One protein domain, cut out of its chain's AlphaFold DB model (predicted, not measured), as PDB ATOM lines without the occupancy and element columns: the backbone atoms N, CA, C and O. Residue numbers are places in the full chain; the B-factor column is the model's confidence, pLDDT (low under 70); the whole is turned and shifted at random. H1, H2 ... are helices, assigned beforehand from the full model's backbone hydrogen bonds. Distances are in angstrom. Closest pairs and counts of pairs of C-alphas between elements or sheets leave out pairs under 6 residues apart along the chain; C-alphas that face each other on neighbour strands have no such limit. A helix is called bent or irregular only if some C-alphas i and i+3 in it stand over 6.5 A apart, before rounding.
ATOM      1  N   GLU A   2     -57.528  51.335 -17.415       52.50
ATOM      2  CA  GLU A   2     -57.244  50.051 -16.736       52.50
ATOM      3  C   GLU A   2     -58.241  48.914 -17.042       52.50
ATOM      4  O   GLU A   2     -57.825  47.776 -17.226       52.50
ATOM      5  N   LEU A   3     -59.537  49.209 -17.223       61.38
ATOM      6  CA  LEU A   3     -60.539  48.188 -17.589       61.38
ATOM      7  C   LEU A   3     -60.313  47.581 -18.989       61.38
ATOM      8  O   LEU A   3     -60.694  46.448 -19.258       61.38
ATOM      9  N   LEU A   4     -59.685  48.347 -19.884       69.56
ATOM     10  CA  LEU A   4     -59.417  47.958 -21.271       69.56
ATOM     11  C   LEU A   4     -58.311  46.898 -21.349       69.56
ATOM     12  O   LEU A   4     -58.351  46.033 -22.220       69.56
ATOM     13  N   VAL A   5     -57.370  46.925 -20.401       70.75
ATOM     14  CA  VAL A   5     -56.293  45.932 -20.277       70.75
ATOM     15  C   VAL A   5     -56.848  44.562 -19.874       70.75
ATOM     16  O   VAL A   5     -56.343  43.546 -20.324       70.75
ATOM     17  N   LEU A   6     -57.924  44.522 -19.079       73.81
ATOM     18  CA  LEU A   6     -58.550  43.266 -18.646       73.81
ATOM     19  C   LEU A   6     -59.427  42.612 -19.729       73.81
ATOM     20  O   LEU A   6     -59.659  41.409 -19.680       73.81
ATOM     21  N   LEU A   7     -59.927  43.398 -20.687       81.31
ATOM     22  CA  LEU A   7     -60.836  42.936 -21.746       81.31
ATOM     23  C   LEU A   7     -60.126  42.663 -23.077       81.31
ATOM     24  O   LEU A   7     -60.711  42.045 -23.965       81.31
ATOM     25  N   THR A   8     -58.895  43.149 -23.246       78.94
ATOM     26  CA  THR A   8     -58.153  42.957 -24.491       78.94
ATOM     27  C   THR A   8     -57.503  41.576 -24.512       78.94
ATOM     28  O   THR A   8     -56.821  41.200 -23.560       78.94
ATOM     29  N   PRO A   9     -57.711  40.790 -25.583       76.25
ATOM     30  CA  PRO A   9     -57.012  39.528 -25.732       76.25
ATOM     31  C   PRO A   9     -55.508  39.787 -25.867       76.25
ATOM     32  O   PRO A   9     -55.082  40.768 -26.480       76.25
ATOM     33  N   GLU A  10     -54.710  38.883 -25.304       81.38
ATOM     34  CA  GLU A  10     -53.254  38.903 -25.424       81.38
ATOM     35  C   GLU A  10     -52.855  38.981 -26.907       81.38
ATOM     36  O   GLU A  10     -53.214  38.113 -27.701       81.38
ATOM     37  N   THR A  11     -52.140  40.037 -27.301       80.44
ATOM     38  CA  THR A  11     -51.746  40.296 -28.703       80.44
ATOM     39  C   THR A  11     -50.262  40.049 -28.954       80.44
ATOM     40  O   THR A  11     -49.805  40.114 -30.097       80.44
ATOM     41  N   TYR A  12     -49.489  39.731 -27.914       78.25
ATOM     42  CA  TYR A  12     -48.063  39.487 -28.048       78.25
ATOM     43  C   TYR A  12     -47.799  38.111 -28.678       78.25
ATOM     44  O   TYR A  12     -47.983  37.062 -28.051       78.25
ATOM     45  N   ALA A  13     -47.351  38.115 -29.939       79.00
ATOM     46  CA  ALA A  13     -47.154  36.906 -30.740       79.00
ATOM     47  C   ALA A  13     -46.298  35.822 -30.050       79.00
ATOM     48  O   ALA A  13     -46.707  34.660 -30.083       79.00
ATOM     49  N   PRO A  14     -45.189  36.142 -29.353       79.06
ATOM     50  CA  PRO A  14     -44.415  35.129 -28.637       79.06
ATOM     51  C   PRO A  14     -45.216  34.398 -27.548       79.06
ATOM     52  O   PRO A  14     -45.106  33.178 -27.432       79.06
ATOM     53  N   VAL A  15     -46.069  35.099 -26.790       79.88
ATOM     54  CA  VAL A  15     -46.915  34.478 -25.749       79.88
ATOM     55  C   VAL A  15     -48.017  33.632 -26.378       79.88
ATOM     56  O   VAL A  15     -48.275  32.520 -25.919       79.88
ATOM     57  N   LEU A  16     -48.624  34.098 -27.470       84.69
ATOM     58  CA  LEU A  16     -49.604  33.307 -28.221       84.69
ATOM     59  C   LEU A  16     -48.985  32.021 -28.786       84.69
ATOM     60  O   LEU A  16     -49.597  30.954 -28.710       84.69
ATOM     61  N   LEU A  17     -47.758  32.095 -29.308       84.75
ATOM     62  CA  LEU A  17     -47.006  30.934 -29.786       84.75
ATOM     63  C   LEU A  17     -46.653  29.978 -28.645       84.75
ATOM     64  O   LEU A  17     -46.783  28.769 -28.816       84.75
ATOM     65  N   GLN A  18     -46.294  30.488 -27.465       84.19
ATOM     66  CA  GLN A  18     -46.071  29.660 -26.279       84.19
ATOM     67  C   GLN A  18     -47.352  28.945 -25.830       84.19
ATOM     68  O   GLN A  18     -47.327  27.750 -25.529       84.19
ATOM     69  N   GLN A  19     -48.493  29.639 -25.821       84.38
ATOM     70  CA  GLN A  19     -49.785  29.035 -25.489       84.38
ATOM     71  C   GLN A  19     -50.178  27.948 -26.499       84.38
ATOM     72  O   GLN A  19     -50.617  26.868 -26.096       84.38
ATOM     73  N   ARG A  20     -49.965  28.194 -27.800       85.00
ATOM     74  CA  ARG A  20     -50.197  27.206 -28.867       85.00
ATOM     75  C   ARG A  20     -49.261  26.006 -28.750       85.00
ATOM     76  O   ARG A  20     -49.744  24.880 -28.763       85.00
ATOM     77  N   ALA A  21     -47.964  26.229 -28.548       83.69
ATOM     78  CA  ALA A  21     -46.986  25.164 -28.334       83.69
ATOM     79  C   ALA A  21     -47.358  24.304 -27.115       83.69
ATOM     80  O   ALA A  21     -47.332  23.079 -27.182       83.69
ATOM     81  N   ARG A  22     -47.807  24.929 -26.018       83.88
ATOM     82  CA  ARG A  22     -48.275  24.218 -24.818       83.88
ATOM     83  C   ARG A  22     -49.540  23.396 -25.069       83.88
ATOM     84  O   ARG A  22     -49.686  22.330 -24.475       83.88
ATOM     85  N   LYS A  23     -50.460  23.884 -25.905       87.06
ATOM     86  CA  LYS A  23     -51.664  23.141 -26.302       87.06
ATOM     87  C   LYS A  23     -51.299  21.934 -27.173       87.06
ATOM     88  O   LYS A  23     -51.728  20.831 -26.862       87.06
ATOM     89  N   LEU A  24     -50.426  22.125 -28.161       85.31
ATOM     90  CA  LEU A  24     -49.943  21.058 -29.039       85.31
ATOM     91  C   LEU A  24     -49.182  19.967 -28.270       85.31
ATOM     92  O   LEU A  24     -49.477  18.795 -28.461       85.31
ATOM     93  N   ARG A  25     -48.311  20.312 -27.309       86.81
ATOM     94  CA  ARG A  25     -47.668  19.302 -26.434       86.81
ATOM     95  C   ARG A  25     -48.681  18.413 -25.716       86.81
ATOM     96  O   ARG A  25     -48.475  17.211 -25.604       86.81
ATOM     97  N   LYS A  26     -49.778  19.001 -25.224       84.94
ATOM     98  CA  LYS A  26     -50.832  18.259 -24.515       84.94
ATOM     99  C   LYS A  26     -51.627  17.334 -25.435       84.94
ATOM    100  O   LYS A  26     -52.078  16.295 -24.973       84.94
ATOM    101  N   GLU A  27     -51.828  17.726 -26.688       87.50
ATOM    102  CA  GLU A  27     -52.615  16.964 -27.664       87.50
ATOM    103  C   GLU A  27     -51.787  15.866 -28.348       87.50
ATOM    104  O   GLU A  27     -52.290  14.768 -28.564       87.50
ATOM    105  N   THR A  28     -50.520  16.141 -28.669       83.00
ATOM    106  CA  THR A  28     -49.644  15.229 -29.425       83.00
ATOM    107  C   THR A  28     -48.757  14.363 -28.524       83.00
ATOM    108  O   THR A  28     -48.280  13.320 -28.959       83.00
ATOM    109  N   GLY A  29     -48.511  14.780 -27.276       79.81
ATOM    110  CA  GLY A  29     -47.581  14.105 -26.362       79.81
ATOM    111  C   GLY A  29     -46.101  14.255 -26.740       79.81
ATOM    112  O   GLY A  29     -45.256  13.594 -26.143       79.81
ATOM    113  N   ASP A  30     -45.779  15.102 -27.724       81.06
ATOM    114  CA  ASP A  30     -44.410  15.346 -28.181       81.06
ATOM    115  C   ASP A  30     -43.816  16.586 -27.494       81.06
ATOM    116  O   ASP A  30     -44.191  17.729 -27.776       81.06
ATOM    117  N   ASP A  31     -42.854  16.356 -26.599       76.88
ATOM    118  CA  ASP A  31     -42.136  17.405 -25.868       76.88
ATOM    119  C   ASP A  31     -41.166  18.216 -26.745       76.88
ATOM    120  O   ASP A  31     -40.653  19.247 -26.302       76.88
ATOM    121  N   LYS A  32     -40.932  17.811 -28.003       78.44
ATOM    122  CA  LYS A  32     -40.064  18.547 -28.937       78.44
ATOM    123  C   LYS A  32     -40.689  19.838 -29.469       78.44
ATOM    124  O   LYS A  32     -39.977  20.659 -30.041       78.44
ATOM    125  N   ILE A  33     -41.990  20.057 -29.273       76.69
ATOM    126  CA  ILE A  33     -42.683  21.269 -29.729       76.69
ATOM    127  C   ILE A  33     -42.358  22.432 -28.782       76.69
ATOM    128  O   ILE A  33     -43.086  22.694 -27.826       76.69
ATOM    129  N   VAL A  34     -41.260  23.148 -29.010       76.88
ATOM    130  CA  VAL A  34     -40.819  24.288 -28.183       76.88
ATOM    131  C   VAL A  34     -41.145  25.638 -28.821       76.88
ATOM    132  O   VAL A  34     -41.079  25.794 -30.034       76.88
ATOM    133  N   SER A  35     -41.508  26.626 -27.996       79.19
ATOM    134  CA  SER A  35     -41.612  28.024 -28.433       79.19
ATOM    135  C   SER A  35     -40.311  28.775 -28.137       79.19
ATOM    136  O   SER A  35     -39.572  28.399 -27.226       79.19
ATOM    137  N   ALA A  36     -40.050  29.875 -28.847       70.00
ATOM    138  CA  ALA A  36     -38.878  30.723 -28.597       70.00
ATOM    139  C   ALA A  36     -38.782  31.203 -27.130       70.00
ATOM    140  O   ALA A  36     -37.691  31.299 -26.575       70.00
ATOM    141  N   LEU A  37     -39.926  31.425 -26.468       67.94
ATOM    142  CA  LEU A  37     -39.985  31.784 -25.044       67.94
ATOM    143  C   LEU A  37     -39.652  30.621 -24.098       67.94
ATOM    144  O   LEU A  37     -39.189  30.859 -22.988       67.94
ATOM    145  N   ASP A  38     -39.879  29.368 -24.505       68.44
ATOM    146  CA  ASP A  38     -39.537  28.200 -23.680       68.44
ATOM    147  C   ASP A  38     -38.034  27.893 -23.696       68.44
ATOM    148  O   ASP A  38     -37.525  27.260 -22.768       68.44
ATOM    149  N   LEU A  39     -37.334  28.351 -24.740       68.38
ATOM    150  CA  LEU A  39     -35.878  28.288 -24.862       68.38
ATOM    151  C   LEU A  39     -35.203  29.383 -24.016       68.38
ATOM    152  O   LEU A  39     -34.171  29.135 -23.396       68.38
ATOM    153  N   GLU A  40     -35.820  30.564 -23.902       66.19
ATOM    154  CA  GLU A  40     -35.372  31.656 -23.028       66.19
ATOM    155  C   GLU A  40     -35.937  31.548 -21.596       66.19
ATOM    156  O   GLU A  40     -36.660  32.431 -21.128       66.19
ATOM    157  N   LYS A  41     -35.600  30.491 -20.844       56.38
ATOM    158  CA  LYS A  41     -35.967  30.396 -19.413       56.38
ATOM    159  C   LYS A  41     -35.232  31.450 -18.566       56.38
ATOM    160  O   LYS A  41     -34.272  31.132 -17.872       56.38
ATOM    161  N   LYS A  42     -35.691  32.702 -18.593       61.88
ATOM    162  CA  LYS A  42     -35.199  33.786 -17.727       61.88
ATOM    163  C   LYS A  42     -35.976  33.784 -16.414       61.88
ATOM    164  O   LYS A  42     -37.208  33.785 -16.403       61.88
TER     165      LYS A  42
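Overview. This is residues 2 to 42 of the 315 residues of an uncharacterized protein of Arthroderma benhamiae (strain ATCC MYA-4681 / CBS 112371) (UniProt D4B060). A single longer helix, H2, is the body of this small model; past its last residue the chain folds back and brings the very short helix H3 over beside residues 14 to 18 of H2. From the other end of H2 an arm sticks out, residues 2 to 13, with the small helix H1, residues 2 to 7, at its tip and touching no other helix. The printed part has 41 residues with three named helices, H1, H2 and H3 in that order along the chain, and no named strand, and its class is all helix, 26 of the 41 residues being in the helices. The whole is loose, with a radius of gyration of the C-alphas of 12.7 A, and its outline is flat, spanning 38 by 24 by 13 A, with the arm making much of the longest span.

Arrangement. The printed part begins with helix H1, residues 2 to 7, which touches no helix. It stands free together with what follows: no C-alpha of residues 2 to 13 has within 10 A another C-alpha that is 8 or more residues away along the chain. Helix H2, residues 13 to 28, comes next after a tight link of five residues, 8 to 12, and H1 and H2 are apart. A short link of seven residues, 29 to 35, then leads from H2 to helix H3, residues 36 to 39. H2 and H3 touch, with 6 pairs of C-alphas within 8 A. The closest C-alphas of the two are those of Gln 18 and Leu 37, 6.6 A apart, and the centres are 10.9 A apart. H2 touches H3 with residues 14 to 18 alone. H1 and H3 are apart. In the backbone of H2 every pair of O of residue i and N of residue i+4 is within hydrogen-bond range; in H1 this holds for 1 of 2 such pairs, while 3 of its 3 pairs of O of residue i and N of residue i+3 are within range. H3, with four residues, is too short for any O i to N i+4 pair, and its 1 pair of O of residue i and N of residue i+3 is within range.

Along the chain. H1 runs from Glu 2, whose C-alpha is at (-57.244, 50.051, -16.736), to Leu 7, 9.4 A from first to last C-alpha. H2, the longest helix by residues with 16, runs from Ala 13, C-alpha at (-47.154, 36.906, -30.740), to Thr 28, C-alpha at (-49.644, 15.229, -29.425), and measures 21.9 A. The y value falls along this helix, and it rises again from Gly 29, C-alpha at (-47.581, 14.105, -26.362), to Ser 35, C-alpha at (-41.612, 28.024, -28.433). H3 runs from Ala 36 to Leu 39, whose C-alpha is at (-35.878, 28.288, -24.862), and is 5.4 A long. No helix is bent or irregular.

Size, cuts and confidence. The two C-alphas farthest apart in the domain are those of Glu 2 and Asp 30, at 38.7 A. The first and last printed C-alphas, those of Glu 2 and Lys 42, are 27.4 A apart. The printed part has no cut, and neither of its two links is long. It begins at residue 2 and ends at residue 42 of a full chain of 315 residues. The mean pLDDT of the printed part is 77.0. Nine residues are under 70, namely residues 2 to 4 and residues 37 to 42. The mean pLDDT is 68 in H1, 84 in H2 and 69 in H3.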